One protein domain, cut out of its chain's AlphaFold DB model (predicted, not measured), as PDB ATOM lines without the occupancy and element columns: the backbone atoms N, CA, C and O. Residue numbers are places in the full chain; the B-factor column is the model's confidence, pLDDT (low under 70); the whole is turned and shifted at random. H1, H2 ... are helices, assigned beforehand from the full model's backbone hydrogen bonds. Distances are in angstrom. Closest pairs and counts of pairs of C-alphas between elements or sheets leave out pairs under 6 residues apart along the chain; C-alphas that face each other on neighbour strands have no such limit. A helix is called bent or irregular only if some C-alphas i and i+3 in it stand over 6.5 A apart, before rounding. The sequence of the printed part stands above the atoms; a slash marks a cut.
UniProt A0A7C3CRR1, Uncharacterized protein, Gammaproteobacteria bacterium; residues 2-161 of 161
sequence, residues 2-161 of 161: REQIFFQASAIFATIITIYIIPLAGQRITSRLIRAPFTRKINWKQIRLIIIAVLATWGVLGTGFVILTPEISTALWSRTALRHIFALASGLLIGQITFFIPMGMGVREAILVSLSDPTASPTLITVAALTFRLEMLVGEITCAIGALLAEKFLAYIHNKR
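What this domain is: This is residues 2 to 161 of the 161 residues of an uncharacterized protein of Gammaproteobacteria bacterium (UniProt A0A7C3CRR1). Two long helices, H1 and H5, run lengthwise on opposite sides of a loose, elongated model, with H2 slanting across the space between them and the helical hairpin of H3 and H4 packed in beside H2, near the end where H1 and H5 begin. H5 touches the rest with its first part, and its residues 137 to 158, with the tail to residue 161, stick out as a free arm. The printed part has 160 residues with five named helices, in the order H1, H2, H3, H4, H5, and no named strand, and its class is all helix. It is loose, with a radius of gyration of the C-alphas of 19.2 A, and spans 62 by 35 by 30 A.

Where its parts are: The longest helix is H5, residues 122 to 158, which measures 53.9 A from C-alpha 122 at (4.339, 14.376, 63.103) to C-alpha 158 at (-6.977, 21.506, 10.914). H4 covers residues 107 to 115 and is 11.9 A long. H3 covers residues 77 to 97 and is 29.8 A long. H2 covers residues 44 to 67 and is 34.7 A long. H1 covers residues 2 to 33 and is 44.6 A long, beginning with C-alpha 2 at (24.065, 22.668, 65.337). H1 has a kink of 37 degrees near residue 21. It is neither bent nor irregular, but only just: C-alphas 20 and 23 are 6.4 A apart.

How they stand to each other: H5 touches H4 with residues 122 to 129 alone, and the closest C-alphas are those of Val 113 and Pro 122, 5.8 A apart. These two helices run opposite ways at a steep tilt of 51 degrees. H5 touches H2 with residues 128 to 132 alone, and H2 does so with residues 64 to 65 alone. The closest C-alphas there are those of Phe 65 and Phe 132, 6.3 A apart, and the two helices run opposite ways at a steep tilt of 51 degrees. H3 is the hub, touching three other helices. H3 and H4 touch and form a helical hairpin, opposite ways at a shallow tilt of 28 degrees, with the closest C-alphas, those of Gly 91 and Arg 108, 4.4 A apart. Residues 81 to 89 of H3 touch residues 58 to 66 of H2, opposite ways at a steep tilt of 58 degrees, and the closest C-alphas are those of Gly 62 and Ile 85, 4.3 A apart. Residues 86 to 93 of H3 touch residues 11 to 18 of H1, the same way at a steep tilt of 39 degrees, and the closest C-alphas are those of Ala 11 and Ser 90, 6.1 A apart. H1 and H2 are close but not clearly touching, with the C-alphas of Ile 19 and Ile 51 closest at 7.3 A. H1 and H5 are apart, as are H2 and H4, and H3 and H5. The helix packing is mostly crossed, with one of five pairs at a shallow tilt. In H2, H4 and H5 every O i to N i+4 pair is within hydrogen-bond range, while in H1 25 of 28 and in H3 15 of 17 are.

The domain as a whole: The two C-alphas farthest apart are those of Arg 2 and Arg 161, at 67.9 A, and Arg 161 is the chain's last residue. Residues 31 to 37, of which 31 to 33 belong to H1, stand free, and so do residues 137 to 161, of which 137 to 158 belong to H5. The body without these stretches has 128 residues and spans 52 by 34 by 31 A. The printed part has no cut, and the four links between helices are short. The mean pLDDT of the printed part is 74.6, and 52 residues are under 70, among them residues 25 to 40, 70 to 79 and 95 to 105.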
ATOM      1  N   ARG A   2      23.019  22.887  66.371       68.50
ATOM      2  CA  ARG A   2      24.065  22.668  65.337       68.50
ATOM      3  C   ARG A   2      23.767  21.518  64.362       68.50
ATOM      4  O   ARG A   2      23.960  21.689  63.166       68.50
ATOM      5  N   GLU A   3      23.258  20.389  64.853       66.62
ATOM      6  CA  GLU A   3      22.965  19.216  64.009       66.62
ATOM      7  C   GLU A   3      21.848  19.471  62.987       66.62
ATOM      8  O   GLU A   3      21.966  19.076  61.832       66.62
ATOM      9  N   GLN A   4      20.807  20.221  63.368       61.47
ATOM     10  CA  GLN A   4      19.731  20.615  62.449       61.47
ATOM     11  C   GLN A   4      20.230  21.548  61.341       61.47
ATOM     12  O   GLN A   4      19.839  21.389  60.189       61.47
ATOM     13  N   ILE A   5      21.119  22.493  61.669       70.00
ATOM     14  CA  ILE A   5      21.711  23.404  60.678       70.00
ATOM     15  C   ILE A   5      22.579  22.620  59.690       70.00
ATOM     16  O   ILE A   5      22.493  22.844  58.485       70.00
ATOM     17  N   PHE A   6      23.381  21.675  60.186       70.56
ATOM     18  CA  PHE A   6      24.213  20.822  59.340       70.56
ATOM     19  C   PHE A   6      23.370  19.967  58.387       70.56
ATOM     20  O   PHE A   6      23.663  19.899  57.195       70.56
ATOM     21  N   PHE A   7      22.283  19.379  58.890       66.62
ATOM     22  CA  PHE A   7      21.371  18.568  58.088       66.62
ATOM     23  C   PHE A   7      20.598  19.394  57.042       66.62
ATOM     24  O   PHE A   7      20.430  18.963  55.905       66.62
ATOM     25  N   GLN A   8      20.185  20.622  57.371       64.31
ATOM     26  CA  GLN A   8      19.569  21.532  56.397       64.31
ATOM     27  C   GLN A   8      20.561  21.971  55.315       64.31
ATOM     28  O   GLN A   8      20.219  21.989  54.133       64.31
ATOM     29  N   ALA A   9      21.800  22.290  55.696       71.25
ATOM     30  CA  ALA A   9      22.843  22.668  54.748       71.25
ATOM     31  C   ALA A   9      23.189  21.515  53.791       71.25
ATOM     32  O   ALA A   9      23.327  21.744  52.588       71.25
ATOM     33  N   SER A  10      23.272  20.277  54.291       69.56
ATOM     34  CA  SER A  10      23.525  19.104  53.450       69.56
ATOM     35  C   SER A  10      22.351  18.802  52.517       69.56
ATOM     36  O   SER A  10      22.580  18.501  51.346       69.56
ATOM     37  N   ALA A  11      21.106  18.966  52.977       64.81
ATOM     38  CA  ALA A  11      19.914  18.818  52.144       64.81
ATOM     39  C   ALA A  11      19.859  19.863  51.015       64.81
ATOM     40  O   ALA A  11      19.598  19.514  49.862       64.81
ATOM     41  N   ILE A  12      20.180  21.130  51.309       69.88
ATOM     42  CA  ILE A  12      20.283  22.197  50.299       69.88
ATOM     43  C   ILE A  12      21.402  21.886  49.298       69.88
ATOM     44  O   ILE A  12      21.212  22.017  48.090       69.88
ATOM     45  N   PHE A  13      22.561  21.435  49.774       74.00
ATOM     46  CA  PHE A  13      23.687  21.093  48.908       74.00
ATOM     47  C   PHE A  13      23.368  19.908  47.986       74.00
ATOM     48  O   PHE A  13      23.582  19.992  46.776       74.00
ATOM     49  N   ALA A  14      22.778  18.841  48.532       68.94
ATOM     50  CA  ALA A  14      22.302  17.696  47.763       68.94
ATOM     51  C   ALA A  14      21.250  18.119  46.728       68.94
ATOM     52  O   ALA A  14      21.300  17.686  45.582       68.94
ATOM     53  N   THR A  15      20.350  19.027  47.105       61.94
ATOM     54  CA  THR A  15      19.334  19.598  46.215       61.94
ATOM     55  C   THR A  15      19.963  20.296  45.018       61.94
ATOM     56  O   THR A  15      19.623  19.991  43.874       61.94
ATOM     57  N   ILE A  16      20.921  21.191  45.266       71.94
ATOM     58  CA  ILE A  16      21.633  21.913  44.210       71.94
ATOM     59  C   ILE A  16      22.335  20.916  43.287       71.94
ATOM     60  O   ILE A  16      22.132  20.956  42.076       71.94
ATOM     61  N   ILE A  17      23.102  19.977  43.847       75.69
ATOM     62  CA  ILE A  17      23.816  18.956  43.072       75.69
ATOM     63  C   ILE A  17      22.857  18.170  42.177       75.69
ATOM     64  O   ILE A  17      23.105  18.034  40.980       75.69
ATOM     65  N   THR A  18      21.746  17.687  42.724       68.12
ATOM     66  CA  THR A  18      20.781  16.873  41.986       68.12
ATOM     67  C   THR A  18      20.140  17.648  40.834       68.12
ATOM     68  O   THR A  18      20.040  17.110  39.731       68.12
ATOM     69  N   ILE A  19      19.796  18.928  41.031       69.38
ATOM     70  CA  ILE A  19      19.267  19.800  39.965       69.38
ATOM     71  C   ILE A  19      20.252  19.912  38.793       69.38
ATOM     72  O   ILE A  19      19.831  19.936  37.636       69.38
ATOM     73  N   TYR A  20      21.558  19.958  39.066       71.12
ATOM     74  CA  TYR A  20      22.581  20.027  38.018       71.12
ATOM     75  C   TYR A  20      22.895  18.662  37.389       71.12
ATOM     76  O   TYR A  20      23.120  18.583  36.179       71.12
ATOM     77  N   ILE A  21      22.907  17.586  38.179       72.69
ATOM     78  CA  ILE A  21      23.310  16.251  37.720       72.69
ATOM     79  C   ILE A  21      22.193  15.548  36.943       72.69
ATOM     80  O   ILE A  21      22.492  14.932  35.920       72.69
ATOM     81  N   ILE A  22      20.924  15.640  37.365       70.69
ATOM     82  CA  ILE A  22      19.812  14.917  36.718       70.69
ATOM     83  C   ILE A  22      19.694  15.242  35.218       70.69
ATOM     84  O   ILE A  22      19.622  14.298  34.431       70.69
ATOM     85  N   PRO A  23      19.731  16.511  34.762       66.81
ATOM     86  CA  PRO A  23      19.658  16.822  33.333       66.81
ATOM     87  C   PRO A  23      20.812  16.210  32.527       66.81
ATOM     88  O   PRO A  23      20.612  15.756  31.401       66.81
ATOM     89  N   LEU A  24      22.017  16.165  33.106       70.06
ATOM     90  CA  LEU A  24      23.210  15.596  32.471       70.06
ATOM     91  C   LEU A  24      23.166  14.061  32.442       70.06
ATOM     92  O   LEU A  24      23.492  13.445  31.426       70.06
ATOM     93  N   ALA A  25      22.748  13.434  33.542       69.88
ATOM     94  CA  ALA A  25      22.582  11.987  33.641       69.88
ATOM     95  C   ALA A  25      21.446  11.496  32.731       69.88
ATOM     96  O   ALA A  25      21.623  10.523  31.998       69.88
ATOM     97  N   GLY A  26      20.327  12.226  32.699       63.59
ATOM     98  CA  GLY A  26      19.193  11.977  31.817       63.59
ATOM     99  C   GLY A  26      19.612  11.929  30.351       63.59
ATOM    100  O   GLY A  26      19.311  10.947  29.687       63.59
ATOM    101  N   GLN A  27      20.402  12.902  29.874       66.06
ATOM    102  CA  GLN A  27      20.953  12.904  28.506       66.06
ATOM    103  C   GLN A  27      21.800  11.661  28.191       66.06
ATOM    104  O   GLN A  27      21.728  11.114  27.088       66.06
ATOM    105  N   ARG A  28      22.613  11.189  29.144       68.06
ATOM    106  CA  ARG A  28      23.458   9.997  28.946       68.06
ATOM    107  C   ARG A  28      22.642   8.708  28.897       68.06
ATOM    108  O   ARG A  28      23.009   7.787  28.176       68.06
ATOM    109  N   ILE A  29      21.556   8.632  29.660       66.44
ATOM    110  CA  ILE A  29      20.695   7.448  29.714       66.44
ATOM    111  C   ILE A  29      19.768   7.412  28.493       66.44
ATOM    112  O   ILE A  29      19.697   6.388  27.816       66.44
ATOM    113  N   THR A  30      19.123   8.527  28.139       60.22
ATOM    114  CA  THR A  30      18.243   8.585  26.960       60.22
ATOM    115  C   THR A  30      18.997   8.397  25.651       60.22
ATOM    116  O   THR A  30      18.467   7.741  24.760       60.22
ATOM    117  N   SER A  31      20.247   8.858  25.541       60.81
ATOM    118  CA  SER A  31      21.086   8.574  24.363       60.81
ATOM    119  C   SER A  31      21.468   7.093  24.213       60.81
ATOM    120  O   SER A  31      21.799   6.666  23.111       60.81
ATOM    121  N   ARG A  32      21.393   6.294  25.289       64.69
ATOM    122  CA  ARG A  32      21.594   4.834  25.244       64.69
ATOM    123  C   ARG A  32      20.305   4.052  24.988       64.69
ATOM    124  O   ARG A  32      20.364   2.996  24.368       64.69
ATOM    125  N   LEU A  33      19.161   4.548  25.464       61.59
ATOM    126  CA  LEU A  33      17.861   3.864  25.372       61.59
ATOM    127  C   LEU A  33      17.060   4.216  24.113       61.59
ATOM    128  O   LEU A  33      16.343   3.365  23.593       61.59
ATOM    129  N   ILE A  34      17.172   5.443  23.602       56.53
ATOM    130  CA  ILE A  34      16.404   5.904  22.444       56.53
ATOM    131  C   ILE A  34      17.356   5.982  21.246       56.53
ATOM    132  O   ILE A  34      18.191   6.878  21.166       56.53
ATOM    133  N   ARG A  35      17.204   5.072  20.271       56.12
ATOM    134  CA  ARG A  35      17.909   5.093  18.963       56.12
ATOM    135  C   ARG A  35      17.513   6.282  18.060       56.12
ATOM    136  O   ARG A  35      17.785   6.261  16.865       56.12
ATOM    137  N   ALA A  36      16.851   7.303  18.595       54.19
ATOM    138  CA  ALA A  36      16.586   8.540  17.878       54.19
ATOM    139  C   ALA A  36      17.763   9.486  18.140       54.19
ATOM    140  O   ALA A  36      18.093   9.735  19.304       54.19
ATOM    141  N   PRO A  37      18.423  10.014  17.101       49.03
ATOM    142  CA  PRO A  37      19.562  10.880  17.310       49.03
ATOM    143  C   PRO A  37      19.050  12.196  17.908       49.03
ATOM    144  O   PRO A  37      18.444  13.018  17.223       49.03
ATOM    145  N   PHE A  38      19.289  12.402  19.206       53.59
ATOM    146  CA  PHE A  38      19.180  13.709  19.854       53.59
ATOM    147  C   PHE A  38      20.273  14.625  19.271       53.59
ATOM    148  O   PHE A  38      21.291  14.901  19.895       53.59
ATOM    149  N   THR A  39      20.095  15.069  18.026       54.34
ATOM    150  CA  THR A  39      21.044  15.919  17.285       54.34
ATOM    151  C   THR A  39      21.048  17.363  17.775       54.34
ATOM    152  O   THR A  39      21.931  18.147  17.421       54.34
ATOM    153  N   ARG A  40      20.081  17.748  18.613       63.22
ATOM    154  CA  ARG A  40      19.979  19.112  19.117       63.22
ATOM    155  C   ARG A  40      20.898  19.288  20.324       63.22
ATOM    156  O   ARG A  40      20.545  18.916  21.439       63.22
ATOM    157  N   LYS A  41      22.072  19.889  20.097       71.50
ATOM    158  CA  LYS A  41      22.954  20.370  21.172       71.50
ATOM    159  C   LYS A  41      22.136  21.259  22.111       71.50
ATOM    160  O   LYS A  41      21.621  22.297  21.698       71.50
ATOM    161  N   ILE A  42      21.994  20.824  23.358       70.50
ATOM    162  CA  ILE A  42      21.228  21.547  24.369       70.50
ATOM    163  C   ILE A  42      21.968  22.844  24.695       70.50
ATOM    164  O   ILE A  42      23.147  22.841  25.049       70.50
ATOM    165  N   ASN A  43      21.278  23.971  24.541       87.31
ATOM    166  CA  ASN A  43      21.852  25.280  24.816       87.31
ATOM    167  C   ASN A  43      21.794  25.556  26.326       87.31
ATOM    168  O   ASN A  43      20.758  25.358  26.959       87.31
ATOM    169  N   TRP A  44      22.860  26.109  26.903       86.12
ATOM    170  CA  TRP A  44      22.877  26.575  28.294       86.12
ATOM    171  C   TRP A  44      21.743  27.550  28.640       86.12
ATOM    172  O   TRP A  44      21.334  27.628  29.797       86.12
ATOM    173  N   LYS A  45      21.217  28.298  27.662       88.56
ATOM    174  CA  LYS A  45      20.012  29.124  27.851       88.56
ATOM    175  C   LYS A  45      18.763  28.271  28.125       88.56
ATOM    176  O   LYS A  45      17.982  28.623  28.998       88.56
ATOM    177  N   GLN A  46      18.609  27.138  27.433       82.50
ATOM    178  CA  GLN A  46      17.500  26.197  27.643       82.50
ATOM    179  C   GLN A  46      17.619  25.501  29.002       82.50
ATOM    180  O   GLN A  46      16.633  25.416  29.721       82.50
ATOM    181  N   ILE A  47      18.832  25.081  29.389       81.44
ATOM    182  CA  ILE A  47      19.081  24.481  30.711       81.44
ATOM    183  C   ILE A  47      18.705  25.461  31.822       81.44
ATOM    184  O   ILE A  47      17.971  25.098  32.733       81.44
ATOM    185  N   ARG A  48      19.161  26.720  31.733       83.75
ATOM    186  CA  ARG A  48      18.817  27.753  32.721       83.75
ATOM    187  C   ARG A  48      17.314  27.980  32.821       83.75
ATOM    188  O   ARG A  48      16.802  28.079  33.928       83.75
ATOM    189  N   LEU A  49      16.613  28.019  31.689       85.88
ATOM    190  CA  LEU A  49      15.161  28.175  31.673       85.88
ATOM    191  C   LEU A  49      14.454  26.991  32.348       85.88
ATOM    192  O   LEU A  49      13.549  27.216  33.144       85.88
ATOM    193  N   ILE A  50      14.901  25.755  32.098       81.25
ATOM    194  CA  ILE A  50      14.367  24.557  32.765       81.25
ATOM    195  C   ILE A  50      14.611  24.623  34.275       81.25
ATOM    196  O   ILE A  50      13.685  24.393  35.044       81.25
ATOM    197  N   ILE A  51      15.825  24.980  34.708       79.19
ATOM    198  CA  ILE A  51      16.149  25.115  36.136       79.19
ATOM    199  C   ILE A  51      15.238  26.155  36.795       79.19
ATOM    200  O   ILE A  51      14.655  25.875  37.838       79.19
ATOM    201  N   ILE A  52      15.073  27.330  36.180       83.44
ATOM    202  CA  ILE A  52      14.193  28.387  36.700       83.44
ATOM    203  C   ILE A  52      12.746  27.896  36.778       83.44
ATOM    204  O   ILE A  52      12.098  28.111  37.795       83.44
ATOM    205  N   ALA A  53      12.250  27.215  35.741       81.25
ATOM    206  CA  ALA A  53      10.894  26.677  35.729       81.25
ATOM    207  C   ALA A  53      10.680  25.654  36.855       81.25
ATOM    208  O   ALA A  53       9.711  25.769  37.595       81.25
ATOM    209  N   VAL A  54      11.615  24.717  37.048       79.75
ATOM    210  CA  VAL A  54      11.554  23.718  38.128       79.75
ATOM    211  C   VAL A  54      11.573  24.388  39.503       79.75
ATOM    212  O   VAL A  54      10.736  24.075  40.348       79.75
ATOM    213  N   LEU A  55      12.483  25.342  39.719       81.00
ATOM    214  CA  LEU A  55      12.564  26.092  40.975       81.00
ATOM    215  C   LEU A  55      11.290  26.903  41.238       81.00
ATOM    216  O   LEU A  55      10.808  26.928  42.368       81.00
ATOM    217  N   ALA A  56      10.720  27.530  40.207       84.50
ATOM    218  CA  ALA A  56       9.466  28.265  40.314       84.50
ATOM    219  C   ALA A  56       8.301  27.331  40.667       84.50
ATOM    220  O   ALA A  56       7.542  27.631  41.586       84.50
ATOM    221  N   THR A  57       8.195  26.172  40.009       82.94
ATOM    222  CA  THR A  57       7.194  25.151  40.340       82.94
ATOM    223  C   THR A  57       7.330  24.706  41.791       82.94
ATOM    224  O   THR A  57       6.336  24.677  42.507       82.94
ATOM    225  N   TRP A  58       8.541  24.419  42.270       82.81
ATOM    226  CA  TRP A  58       8.741  24.046  43.673       82.81
ATOM    227  C   TRP A  58       8.434  25.178  44.644       82.81
ATOM    228  O   TRP A  58       7.921  24.906  45.725       82.81
ATOM    229  N   GLY A  59       8.706  26.427  44.268       80.94
ATOM    230  CA  GLY A  59       8.296  27.596  45.038       80.94
ATOM    231  C   GLY A  59       6.779  27.644  45.206       80.94
ATOM    232  O   GLY A  59       6.294  27.700  46.332       80.94
ATOM    233  N   VAL A  60       6.031  27.523  44.105       86.00
ATOM    234  CA  VAL A  60       4.557  27.507  44.111       86.00
ATOM    235  C   VAL A  60       4.016  26.331  44.929       86.00
ATOM    236  O   VAL A  60       3.174  26.509  45.809       86.00
ATOM    237  N   LEU A  61       4.547  25.131  44.703       83.25
ATOM    238  CA  LEU A  61       4.183  23.925  45.448       83.25
ATOM    239  C   LEU A  61       4.482  24.067  46.949       83.25
ATOM    240  O   LEU A  61       3.642  23.745  47.785       83.25
ATOM    241  N   GLY A  62       5.646  24.614  47.297       83.00
ATOM    242  CA  GLY A  62       6.037  24.913  48.670       83.00
ATOM    243  C   GLY A  62       5.096  25.907  49.342       83.00
ATOM    244  O   GLY A  62       4.709  25.696  50.488       83.00
ATOM    245  N   THR A  63       4.673  26.952  48.627       82.38
ATOM    246  CA  THR A  63       3.688  27.906  49.156       82.38
ATOM    247  C   THR A  63       2.321  27.265  49.385       82.38
ATOM    248  O   THR A  63       1.728  27.496  50.435       82.38
ATOM    249  N   GLY A  64       1.853  26.399  48.477       82.81
ATOM    250  CA  GLY A  64       0.619  25.629  48.678       82.81
ATOM    251  C   GLY A  64       0.696  24.728  49.913       82.81
ATOM    252  O   GLY A  64      -0.220  24.710  50.730       82.81
ATOM    253  N   PHE A  65       1.836  24.063  50.117       81.88
ATOM    254  CA  PHE A  65       2.066  23.235  51.299       81.88
ATOM    255  C   PHE A  65       2.023  24.035  52.609       81.88
ATOM    256  O   PHE A  65       1.418  23.584  53.575       81.88
ATOM    257  N   VAL A  66       2.603  25.241  52.639       81.06
ATOM    258  CA  VAL A  66       2.546  26.126  53.817       81.06
ATOM    259  C   VAL A  66       1.103  26.522  54.150       81.06
ATOM    260  O   VAL A  66       0.732  26.515  55.324       81.06
ATOM    261  N   ILE A  67       0.282  26.815  53.134       82.19
ATOM    262  CA  ILE A  67      -1.140  27.165  53.301       82.19
ATOM    263  C   ILE A  67      -1.933  25.997  53.910       82.19
ATOM    264  O   ILE A  67      -2.793  26.218  54.759       82.19
ATOM    265  N   LEU A  68      -1.609  24.757  53.533       77.69
ATOM    266  CA  LEU A  68      -2.246  23.545  54.066       77.69
ATOM    267  C   LEU A  68      -1.868  23.223  55.524       77.69
ATOM    268  O   LEU A  68      -2.475  22.338  56.126       77.69
ATOM    269  N   THR A  69      -0.903  23.934  56.112       73.31
ATOM    270  CA  THR A  69      -0.470  23.773  57.513       73.31
ATOM    271  C   THR A  69      -0.872  24.983  58.379       73.31
ATOM    272  O   THR A  69      -0.016  25.789  58.757       73.31
ATOM    273  N   PRO A  70      -2.167  25.143  58.725       61.59
ATOM    274  CA  PRO A  70      -2.703  26.352  59.360       61.59
ATOM    275  C   PRO A  70      -2.184  26.618  60.780       61.59
ATOM    276  O   PRO A  70      -2.140  27.777  61.189       61.59
ATOM    277  N   GLU A  71      -1.704  25.602  61.507       61.66
ATOM    278  CA  GLU A  71      -1.061  25.781  62.826       61.66
ATOM    279  C   GLU A  71       0.196  26.673  62.768       61.66
ATOM    280  O   GLU A  71       0.619  27.240  63.771       61.66
ATOM    281  N   ILE A  72       0.769  26.854  61.576       55.84
ATOM    282  CA  ILE A  72       1.978  27.648  61.316       55.84
ATOM    283  C   ILE A  72       1.613  29.077  60.852       55.84
ATOM    284  O   ILE A  72       2.458  29.977  60.806       55.84
ATOM    285  N   SER A  73       0.334  29.312  60.531       53.69
ATOM    286  CA  SER A  73      -0.138  30.484  59.792       53.69
ATOM    287  C   SER A  73      -0.233  31.775  60.609       53.69
ATOM    288  O   SER A  73      -0.290  32.850  60.017       53.69
ATOM    289  N   THR A  74      -0.293  31.719  61.938       56.09
ATOM    290  CA  THR A  74      -0.813  32.854  62.725       56.09
ATOM    291  C   THR A  74       0.245  33.780  63.331       56.09
ATOM    292  O   THR A  74      -0.121  34.866  63.771       56.09
ATOM    293  N   ALA A  75       1.547  33.443  63.316       51.81
ATOM    294  CA  ALA A  75       2.565  34.332  63.910       51.81
ATOM    295  C   ALA A  75       3.986  34.313  63.303       51.81
ATOM    296  O   ALA A  75       4.771  35.211  63.605       51.81
ATOM    297  N   LEU A  76       4.364  33.342  62.457       56.91
ATOM    298  CA  LEU A  76       5.781  33.136  62.085       56.91
ATOM    299  C   LEU A  76       6.068  32.916  60.591       56.91
ATOM    300  O   LEU A  76       7.118  32.377  60.236       56.91
ATOM    301  N   TRP A  77       5.188  33.403  59.714       60.97
ATOM    302  CA  TRP A  77       5.260  33.209  58.258       60.97
ATOM    303  C   TRP A  77       6.662  33.382  57.644       60.97
ATOM    304  O   TRP A  77       7.033  32.608  56.772       60.97
ATOM    305  N   SER A  78       7.490  34.335  58.089       62.00
ATOM    306  CA  SER A  78       8.774  34.595  57.417       62.00
ATOM    307  C   SER A  78       9.861  33.539  57.668       62.00
ATOM    308  O   SER A  78      10.620  33.226  56.750       62.00
ATOM    309  N   ARG A  79       9.958  32.964  58.876       65.38
ATOM    310  CA  ARG A  79      11.018  31.987  59.212       65.38
ATOM    311  C   ARG A  79      10.580  30.542  59.024       65.38
ATOM    312  O   ARG A  79      11.380  29.728  58.565       65.38
ATOM    313  N   THR A  80       9.336  30.203  59.358       70.12
ATOM    314  CA  THR A  80       8.857  28.820  59.243       70.12
ATOM    315  C   THR A  80       8.458  28.463  57.815       70.12
ATOM    316  O   THR A  80       8.711  27.328  57.416       70.12
ATOM    317  N   ALA A  81       7.945  29.396  57.002       74.88
ATOM    318  CA  ALA A  81       7.551  29.082  55.623       74.88
ATOM    319  C   ALA A  81       8.742  28.652  54.759       74.88
ATOM    320  O   ALA A  81       8.678  27.616  54.103       74.88
ATOM    321  N   LEU A  82       9.865  29.383  54.816       77.38
ATOM    322  CA  LEU A  82      11.075  29.017  54.069       77.38
ATOM    323  C   LEU A  82      11.559  27.612  54.439       77.38
ATOM    324  O   LEU A  82      11.878  26.818  53.558       77.38
ATOM    325  N   ARG A  83      11.550  27.276  55.733       77.12
ATOM    326  CA  ARG A  83      11.929  25.943  56.212       77.12
ATOM    327  C   ARG A  83      11.041  24.846  55.617       77.12
ATOM    328  O   ARG A  83      11.569  23.827  55.187       77.12
ATOM    329  N   HIS A  84       9.729  25.061  55.544       76.25
ATOM    330  CA  HIS A  84       8.788  24.092  54.970       76.25
ATOM    331  C   HIS A  84       8.931  23.973  53.451       76.25
ATOM    332  O   HIS A  84       8.894  22.865  52.923       76.25
ATOM    333  N   ILE A  85       9.186  25.082  52.752       82.62
ATOM    334  CA  ILE A  85       9.478  25.079  51.313       82.62
ATOM    335  C   ILE A  85      10.749  24.263  51.031       82.62
ATOM    336  O   ILE A  85      10.740  23.389  50.164       82.62
ATOM    337  N   PHE A  86      11.829  24.484  51.791       81.94
ATOM    338  CA  PHE A  86      13.067  23.709  51.647       81.94
ATOM    339  C   PHE A  86      12.896  22.240  52.044       81.94
ATOM    340  O   PHE A  86      13.459  21.369  51.380       81.94
ATOM    341  N   ALA A  87      12.106  21.951  53.081       80.31
ATOM    342  CA  ALA A  87      11.772  20.586  53.474       80.31
ATOM    343  C   ALA A  87      11.021  19.855  52.351       80.31
ATOM    344  O   ALA A  87      11.381  18.733  51.993       80.31
ATOM    345  N   LEU A  88      10.037  20.516  51.731       80.88
ATOM    346  CA  LEU A  88       9.278  19.975  50.607       80.88
ATOM    347  C   LEU A  88      10.156  19.753  49.377       80.88
ATOM    348  O   LEU A  88      10.086  18.682  48.777       80.88
ATOM    349  N   ALA A  89      10.993  20.729  49.019       80.19
ATOM    350  CA  ALA A  89      11.923  20.621  47.897       80.19
ATOM    351  C   ALA A  89      12.911  19.462  48.096       80.19
ATOM    352  O   ALA A  89      13.086  18.636  47.202       80.19
ATOM    353  N   SER A  90      13.487  19.345  49.297       78.50
ATOM    354  CA  SER A  90      14.402  18.254  49.653       78.50
ATOM    355  C   SER A  90      13.696  16.898  49.604       78.50
ATOM    356  O   SER A  90      14.227  15.944  49.040       78.50
ATOM    357  N   GLY A  91      12.472  16.814  50.134       76.00
ATOM    358  CA  GLY A  91      11.661  15.600  50.093       76.00
ATOM    359  C   GLY A  91      11.264  15.190  48.671       76.00
ATOM    360  O   GLY A  91      11.295  14.006  48.348       76.00
ATOM    361  N   LEU A  92      10.931  16.152  47.803       76.12
ATOM    362  CA  LEU A  92      10.653  15.904  46.383       76.12
ATOM    363  C   LEU A  92      11.897  15.398  45.650       76.12
ATOM    364  O   LEU A  92      11.813  14.424  44.908       76.12
ATOM    365  N   LEU A  93      13.054  16.011  45.886       74.75
ATOM    366  CA  LEU A  93      14.306  15.624  45.245       74.75
ATOM    367  C   LEU A  93      14.812  14.265  45.680       74.75
ATOM    368  O   LEU A  93      15.143  13.434  44.842       74.75
ATOM    369  N   ILE A  94      14.872  14.027  46.987       72.44
ATOM    370  CA  ILE A  94      15.313  12.735  47.504       72.44
ATOM    371  C   ILE A  94      14.313  11.656  47.079       72.44
ATOM    372  O   ILE A  94      14.739  10.598  46.622       72.44
ATOM    373  N   GLY A  95      13.011  11.968  47.098       69.19
ATOM    374  CA  GLY A  95      11.957  11.114  46.552       69.19
ATOM    375  C   GLY A  95      12.176  10.736  45.081       69.19
ATOM    376  O   GLY A  95      11.975   9.579  44.717       69.19
ATOM    377  N   GLN A  96      12.643  11.673  44.247       67.69
ATOM    378  CA  GLN A  96      12.992  11.420  42.840       67.69
ATOM    379  C   GLN A  96      14.250  10.556  42.672       67.69
ATOM    380  O   GLN A  96      14.342   9.791  41.714       67.69
ATOM    381  N   ILE A  97      15.224  10.663  43.582       68.31
ATOM    382  CA  ILE A  97      16.458   9.857  43.547       68.31
ATOM    383  C   ILE A  97      16.190   8.424  44.022       68.31
ATOM    384  O   ILE A  97      16.824   7.487  43.534       68.31
ATOM    385  N   THR A  98      15.239   8.226  44.938       63.31
ATOM    386  CA  THR A  98      14.789   6.899  45.380       63.31
ATOM    387  C   THR A  98      13.954   6.204  44.302       63.31
ATOM    388  O   THR A  98      12.758   5.983  44.451       63.31
ATOM    389  N   PHE A  99      14.618   5.817  43.212       53.12
ATOM    390  CA  PHE A  99      14.062   5.120  42.045       53.12
ATOM    391  C   PHE A  99      13.329   3.811  42.384       53.12
ATOM    392  O   PHE A  99      12.530   3.325  41.589       53.12
ATOM    393  N   PHE A 100      13.614   3.229  43.551       53.97
ATOM    394  CA  PHE A 100      13.129   1.912  43.964       53.97
ATOM    395  C   PHE A 100      11.867   1.943  44.828       53.97
ATOM    396  O   PHE A 100      11.354   0.885  45.185       53.97
ATOM    397  N   ILE A 101      11.350   3.127  45.161       54.19
ATOM    398  CA  ILE A 101      10.126   3.258  45.953       54.19
ATOM    399  C   ILE A 101       9.062   3.887  45.056       54.19
ATOM    400  O   ILE A 101       9.286   5.000  44.572       54.19
ATOM    401  N   PRO A 102       7.915   3.221  44.811       54.09
ATOM    402  CA  PRO A 102       6.868   3.761  43.955       54.09
ATOM    403  C   PRO A 102       6.475   5.154  44.447       54.09
ATOM    404  O   PRO A 102       5.967   5.341  45.555       54.09
ATOM    405  N   MET A 103       6.802   6.145  43.615       55.62
ATOM    406  CA  MET A 103       6.617   7.566  43.881       55.62
ATOM    407  C   MET A 103       7.180   8.070  45.237       55.62
ATOM    408  O   MET A 103       6.605   8.989  45.833       55.62
ATOM    409  N   GLY A 104       8.249   7.453  45.756       61.09
ATOM    410  CA  GLY A 104       8.957   7.901  46.963       61.09
ATOM    411  C   GLY A 104       8.124   7.931  48.254       61.09
ATOM    412  O   GLY A 104       8.466   8.689  49.164       61.09
ATOM    413  N   MET A 105       7.027   7.160  48.330       63.97
ATOM    414  CA  MET A 105       6.174   7.070  49.526       63.97
ATOM    415  C   MET A 105       6.962   6.550  50.737       63.97
ATOM    416  O   MET A 105       7.674   5.555  50.651       63.97
ATOM    417  N   GLY A 106       6.846   7.230  51.870       70.12
ATOM    418  CA  GLY A 106       7.557   6.971  53.121       70.12
ATOM    419  C   GLY A 106       8.820   7.818  53.284       70.12
ATOM    420  O   GLY A 106       9.027   8.411  54.340       70.12
ATOM    421  N   VAL A 107       9.657   7.928  52.247       72.12
ATOM    422  CA  VAL A 107      10.918   8.694  52.324       72.12
ATOM    423  C   VAL A 107      10.645  10.189  52.339       72.12
ATOM    424  O   VAL A 107      11.206  10.915  53.158       72.12
ATOM    425  N   ARG A 108       9.749  10.662  51.471       74.38
ATOM    426  CA  ARG A 108       9.395  12.082  51.402       74.38
ATOM    427  C   ARG A 108       8.710  12.556  52.683       74.38
ATOM    428  O   ARG A 108       9.009  13.644  53.160       74.38
ATOM    429  N   GLU A 109       7.829  11.740  53.244       79.31
ATOM    430  CA  GLU A 109       7.113  11.998  54.491       79.31
ATOM    431  C   GLU A 109       8.081  11.983  55.679       79.31
ATOM    432  O   GLU A 109       8.062  12.910  56.482       79.31
ATOM    433  N   ALA A 110       9.003  11.015  55.747       78.00
ATOM    434  CA  ALA A 110      10.049  10.986  56.771       78.00
ATOM    435  C   ALA A 110      10.974  12.212  56.695       78.00
ATOM    436  O   ALA A 110      11.364  12.770  57.722       78.00
ATOM    437  N   ILE A 111      11.303  12.672  55.486       79.75
ATOM    438  CA  ILE A 111      12.093  13.890  55.273       79.75
ATOM    439  C   ILE A 111      11.309  15.130  55.693       79.75
ATOM    440  O   ILE A 111      11.855  15.987  56.377       79.75
ATOM    441  N   LEU A 112      10.029  15.219  55.331       78.81
ATOM    442  CA  LEU A 112       9.168  16.318  55.760       78.81
ATOM    443  C   LEU A 112       9.053  16.354  57.282       78.81
ATOM    444  O   LEU A 112       9.327  17.389  57.866       78.81
ATOM    445  N   VAL A 113       8.767  15.230  57.940       79.75
ATOM    446  CA  VAL A 113       8.680  15.155  59.407       79.75
ATOM    447  C   VAL A 113      10.013  15.506  60.075       79.75
ATOM    448  O   VAL A 113      10.025  16.243  61.055       79.75
ATOM    449  N   SER A 114      11.142  15.027  59.545       79.06
ATOM    450  CA  SER A 114      12.465  15.299  60.131       79.06
ATOM    451  C   SER A 114      12.960  16.730  59.902       79.06
ATOM    452  O   SER A 114      13.689  17.269  60.738       79.06
ATOM    453  N   LEU A 115      12.578  17.362  58.788       78.56
ATOM    454  CA  LEU A 115      12.975  18.731  58.452       78.56
ATOM    455  C   LEU A 115      11.990  19.790  58.949       78.56
ATOM    456  O   LEU A 115      12.410  20.932  59.170       78.56
ATOM    457  N   SER A 116      10.722  19.440  59.152       71.81
ATOM    458  CA  SER A 116       9.693  20.311  59.723       71.81
ATOM    459  C   SER A 116       9.949  20.623  61.198       71.81
ATOM    460  O   SER A 116      10.884  20.113  61.820       71.81
ATOM    461  N   ASP A 117       9.192  21.578  61.734       70.69
ATOM    462  CA  ASP A 117       9.352  22.046  63.109       70.69
ATOM    463  C   ASP A 117       9.229  20.879  64.113       70.69
ATOM    464  O   ASP A 117       8.216  20.184  64.078       70.69
ATOM    465  N   PRO A 118      10.211  20.648  65.011       69.56
ATOM    466  CA  PRO A 118      10.124  19.577  66.008       69.56
ATOM    467  C   PRO A 118       8.973  19.761  67.007       69.56
ATOM    468  O   PRO A 118       8.666  18.836  67.751       69.56
ATOM    469  N   THR A 119       8.366  20.949  67.059       71.44
ATOM    470  CA  THR A 119       7.203  21.234  67.909       71.44
ATOM    471  C   THR A 119       5.871  20.881  67.245       71.44
ATOM    472  O   THR A 119       4.861  20.783  67.938       71.44
ATOM    473  N   ALA A 120       5.854  20.658  65.928       73.69
ATOM    474  CA  ALA A 120       4.650  20.285  65.199       73.69
ATOM    475  C   ALA A 120       4.372  18.778  65.315       73.69
ATOM    476  O   ALA A 120       5.290  17.954  65.314       73.69
ATOM    477  N   SER A 121       3.091  18.406  65.380       83.00
ATOM    478  CA  SER A 121       2.688  16.998  65.433       83.00
ATOM    479  C   SER A 121       3.129  16.260  64.156       83.00
ATOM    480  O   SER A 121       2.707  16.640  63.056       83.00
ATOM    481  N   PRO A 122       3.918  15.170  64.260       81.62
ATOM    482  CA  PRO A 122       4.339  14.376  63.103       81.62
ATOM    483  C   PRO A 122       3.159  13.858  62.275       81.62
ATOM    484  O   PRO A 122       3.232  13.782  61.046       81.62
ATOM    485  N   THR A 123       2.047  13.541  62.944       83.31
ATOM    486  CA  THR A 123       0.807  13.096  62.305       83.31
ATOM    487  C   THR A 123       0.231  14.184  61.405       83.31
ATOM    488  O   THR A 123      -0.141  13.891  60.274       83.31
ATOM    489  N   LEU A 124       0.217  15.443  61.855       81.62
ATOM    490  CA  LEU A 124      -0.304  16.563  61.065       81.62
ATOM    491  C   LEU A 124       0.563  16.849  59.839       81.62
ATOM    492  O   LEU A 124       0.026  17.017  58.749       81.62
ATOM    493  N   ILE A 125       1.892  16.828  59.987       81.62
ATOM    494  CA  ILE A 125       2.823  17.003  58.859       81.62
ATOM    495  C   ILE A 125       2.618  15.897  57.818       81.62
ATOM    496  O   ILE A 125       2.592  16.164  56.617       81.62
ATOM    497  N   THR A 126       2.433  14.658  58.274       82.88
ATOM    498  CA  THR A 126       2.198  13.509  57.391       82.88
ATOM    499  C   THR A 126       0.865  13.632  56.656       82.88
ATOM    500  O   THR A 126       0.817  13.449  55.442       82.88
ATOM    501  N   VAL A 127      -0.213  13.994  57.360       84.62
ATOM    502  CA  VAL A 127      -1.530  14.219  56.744       84.62
ATOM    503  C   VAL A 127      -1.463  15.361  55.732       84.62
ATOM    504  O   VAL A 127      -1.906  15.184  54.603       84.62
ATOM    505  N   ALA A 128      -0.836  16.489  56.075       83.00
ATOM    506  CA  ALA A 128      -0.642  17.602  55.148       83.00
ATOM    507  C   ALA A 128       0.150  17.176  53.899       83.00
ATOM    508  O   ALA A 128      -0.210  17.545  52.782       83.00
ATOM    509  N   ALA A 129       1.195  16.357  54.063       81.88
ATOM    510  CA  ALA A 129       1.989  15.833  52.951       81.88
ATOM    511  C   ALA A 129       1.170  14.925  52.021       81.88
ATOM    512  O   ALA A 129       1.299  15.019  50.797       81.88
ATOM    513  N   LEU A 130       0.311  14.076  52.591       83.88
ATOM    514  CA  LEU A 130      -0.600  13.210  51.843       83.88
ATOM    515  C   LEU A 130      -1.685  14.016  51.119       83.88
ATOM    516  O   LEU A 130      -1.920  13.784  49.935       83.88
ATOM    517  N   THR A 131      -2.299  14.996  51.783       85.81
ATOM    518  CA  THR A 131      -3.301  15.885  51.175       85.81
ATOM    519  C   THR A 131      -2.703  16.666  50.012       85.81
ATOM    520  O   THR A 131      -3.218  16.606  48.899       85.81
ATOM    521  N   PHE A 132      -1.550  17.300  50.228       83.81
ATOM    522  CA  PHE A 132      -0.819  18.020  49.187       83.81
ATOM    523  C   PHE A 132      -0.525  17.137  47.966       83.81
ATOM    524  O   PHE A 132      -0.571  17.569  46.815       83.81
ATOM    525  N   ARG A 133      -0.220  15.862  48.205       82.12
ATOM    526  CA  ARG A 133       0.033  14.891  47.143       82.12
ATOM    527  C   ARG A 133      -1.229  14.540  46.361       82.12
ATOM    528  O   ARG A 133      -1.144  14.422  45.142       82.12
ATOM    529  N   LEU A 134      -2.362  14.365  47.035       84.38
ATOM    530  CA  LEU A 134      -3.643  14.141  46.365       84.38
ATOM    531  C   LEU A 134      -4.001  15.337  45.481       84.38
ATOM    532  O   LEU A 134      -4.364  15.140  44.326       84.38
ATOM    533  N   GLU A 135      -3.809  16.561  45.972       84.75
ATOM    534  CA  GLU A 135      -4.027  17.779  45.183       84.75
ATOM    535  C   GLU A 135      -3.115  17.848  43.955       84.75
ATOM    536  O   GLU A 135      -3.577  18.135  42.851       84.75
ATOM    537  N   MET A 136      -1.830  17.526  44.116       83.25
ATOM    538  CA  MET A 136      -0.879  17.484  43.006       83.25
ATOM    539  C   MET A 136      -1.271  16.431  41.961       83.25
ATOM    540  O   MET A 136      -1.262  16.736  40.773       83.25
ATOM    541  N   LEU A 137      -1.678  15.229  42.387       82.44
ATOM    542  CA  LEU A 137      -2.133  14.168  41.483       82.44
ATOM    543  C   LEU A 137      -3.397  14.589  40.718       82.44
ATOM    544  O   LEU A 137      -3.494  14.380  39.512       82.44
ATOM    545  N   VAL A 138      -4.352  15.225  41.401       85.06
ATOM    546  CA  VAL A 138      -5.547  15.792  40.761       85.06
ATOM    547  C   VAL A 138      -5.155  16.870  39.749       85.06
ATOM    548  O   VAL A 138      -5.687  16.885  38.637       85.06
ATOM    549  N   GLY A 139      -4.195  17.733  40.089       82.44
ATOM    550  CA  GLY A 139      -3.644  18.739  39.184       82.44
ATOM    551  C   GLY A 139      -3.005  18.124  37.936       82.44
ATOM    552  O   GLY A 139      -3.309  18.544  36.822       82.44
ATOM    553  N   GLU A 140      -2.182  17.088  38.100       82.31
ATOM    554  CA  GLU A 140      -1.559  16.350  36.995       82.31
ATOM    555  C   GLU A 140      -2.604  15.705  36.078       82.31
ATOM    556  O   GLU A 140      -2.541  15.880  34.859       82.31
ATOM    557  N   ILE A 141      -3.604  15.025  36.649       84.50
ATOM    558  CA  ILE A 141      -4.707  14.411  35.894       84.50
ATOM    559  C   ILE A 141      -5.488  15.481  35.124       84.50
ATOM    560  O   ILE A 141      -5.769  15.310  33.937       84.50
ATOM    561  N   THR A 142      -5.804  16.606  35.766       87.12
ATOM    562  CA  THR A 142      -6.559  17.704  35.145       87.12
ATOM    563  C   THR A 142      -5.778  18.329  33.990       87.12
ATOM    564  O   THR A 142      -6.331  18.527  32.907       87.12
ATOM    565  N   CYS A 143      -4.479  18.578  34.177       82.81
ATOM    566  CA  CYS A 143      -3.591  19.065  33.123       82.81
ATOM    567  C   CYS A 143      -3.485  18.072  31.959       82.81
ATOM    568  O   CYS A 143      -3.544  18.487  30.801       82.81
ATOM    569  N   ALA A 144      -3.373  16.771  32.242       79.81
ATOM    570  CA  ALA A 144      -3.316  15.734  31.216       79.81
ATOM    571  C   ALA A 144      -4.613  15.673  30.392       79.81
ATOM    572  O   ALA A 144      -4.565  15.663  29.162       79.81
ATOM    573  N   ILE A 145      -5.776  15.706  31.051       88.31
ATOM    574  CA  ILE A 145      -7.081  15.761  30.378       88.31
ATOM    575  C   ILE A 145      -7.190  17.033  29.529       88.31
ATOM    576  O   ILE A 145      -7.576  16.960  28.363       88.31
ATOM    577  N   GLY A 146      -6.809  18.188  30.080       89.81
ATOM    578  CA  GLY A 146      -6.817  19.463  29.363       89.81
ATOM    579  C   GLY A 146      -5.944  19.439  28.105       89.81
ATOM    580  O   GLY A 146      -6.386  19.884  27.046       89.81
ATOM    581  N   ALA A 147      -4.746  18.857  28.189       86.00
ATOM    582  CA  ALA A 147      -3.851  18.697  27.047       86.00
ATOM    583  C   ALA A 147      -4.467  17.811  25.950       86.00
ATOM    584  O   ALA A 147      -4.461  18.194  24.781       86.00
ATOM    585  N   LEU A 148      -5.072  16.676  26.324       87.31
ATOM    586  CA  LEU A 148      -5.749  15.779  25.379       87.31
ATOM    587  C   LEU A 148      -6.943  16.452  24.686       87.31
ATOM    588  O   LEU A 148      -7.178  16.243  23.495       87.31
ATOM    589  N   LEU A 149      -7.712  17.263  25.417       91.50
ATOM    590  CA  LEU A 149      -8.827  18.020  24.846       91.50
ATOM    591  C   LEU A 149      -8.338  19.095  23.871       91.50
ATOM    592  O   LEU A 149      -8.902  19.233  22.784       91.50
ATOM    593  N   ALA A 150      -7.275  19.821  24.228       90.69
ATOM    594  CA  ALA A 150      -6.674  20.835  23.369       90.69
ATOM    595  C   ALA A 150      -6.125  20.230  22.067       90.69
ATOM    596  O   ALA A 150      -6.354  20.780  20.989       90.69
ATOM    597  N   GLU A 151      -5.464  19.074  22.143       88.56
ATOM    598  CA  GLU A 151      -4.965  18.352  20.971       88.56
ATOM    599  C   GLU A 151      -6.106  17.949  20.024       88.56
ATOM    600  O   GLU A 151      -6.059  18.251  18.829       88.56
ATOM    601  N   LYS A 152      -7.179  17.348  20.559       88.38
ATOM    602  CA  LYS A 152      -8.367  16.978  19.766       88.38
ATOM    603  C   LYS A 152      -9.019  18.189  19.102       88.38
ATOM    604  O   LYS A 152      -9.431  18.110  17.944       88.38
ATOM    605  N   PHE A 153      -9.109  19.306  19.820       91.19
ATOM    606  CA  PHE A 153      -9.673  20.547  19.298       91.19
ATOM    607  C   PHE A 153      -8.836  21.121  18.146       91.19
ATOM    608  O   PHE A 153      -9.384  21.485  17.104       91.19
ATOM    609  N   LEU A 154      -7.508  21.147  18.289       91.31
ATOM    610  CA  LEU A 154      -6.600  21.605  17.235       91.31
ATOM    611  C   LEU A 154      -6.650  20.698  15.997       91.31
ATOM    612  O   LEU A 154      -6.702  21.204  14.874       91.31
ATOM    613  N   ALA A 155      -6.703  19.377  16.187       89.44
ATOM    614  CA  ALA A 155      -6.847  18.417  15.093       89.44
ATOM    615  C   ALA A 155      -8.162  18.617  14.319       89.44
ATOM    616  O   ALA A 155      -8.175  18.582  13.087       89.44
ATOM    617  N   TYR A 156      -9.261  18.896  15.027       91.69
ATOM    618  CA  TYR A 156     -10.555  19.194  14.413       91.69
ATOM    619  C   TYR A 156     -10.526  20.462  13.550       91.69
ATOM    620  O   TYR A 156     -11.066  20.462  12.444       91.69
ATOM    621  N   ILE A 157      -9.882  21.535  14.025       92.25
ATOM    622  CA  ILE A 157      -9.734  22.781  13.255       92.25
ATOM    623  C   ILE A 157      -8.921  22.543  11.980       92.25
ATOM    624  O   ILE A 157      -9.271  23.079  10.930       92.25
ATOM    625  N   HIS A 158      -7.849  21.752  12.062       90.19
ATOM    626  CA  HIS A 158      -6.977  21.506  10.914       90.19
ATOM    627  C   HIS A 158      -7.663  20.672   9.824       90.19
ATOM    628  O   HIS A 158      -7.504  20.981   8.654       90.19
ATOM    629  N   ASN A 159      -8.484  19.685  10.197       89.12
ATOM    630  CA  ASN A 159      -9.191  18.815   9.246       89.12
ATOM    631  C   ASN A 159     -10.399  19.488   8.556       89.12
ATOM    632  O   ASN A 159     -11.012  18.913   7.663       89.12
ATOM    633  N   LYS A 160     -10.789  20.689   9.007       74.69
ATOM    634  CA  LYS A 160     -11.855  21.504   8.401       74.69
ATOM    635  C   LYS A 160     -11.342  22.563   7.415       74.69
ATOM    636  O   LYS A 160     -12.171  23.246   6.818       74.69
ATOM    637  N   ARG A 161     -10.025  22.739   7.294       61.41
ATOM    638  CA  ARG A 161      -9.390  23.583   6.272       61.41
ATOM    639  C   ARG A 161      -8.946  22.735   5.095       61.41
ATOM    640  O   ARG A 161      -9.004  23.280   3.976       61.41
TER     641      ARG A 161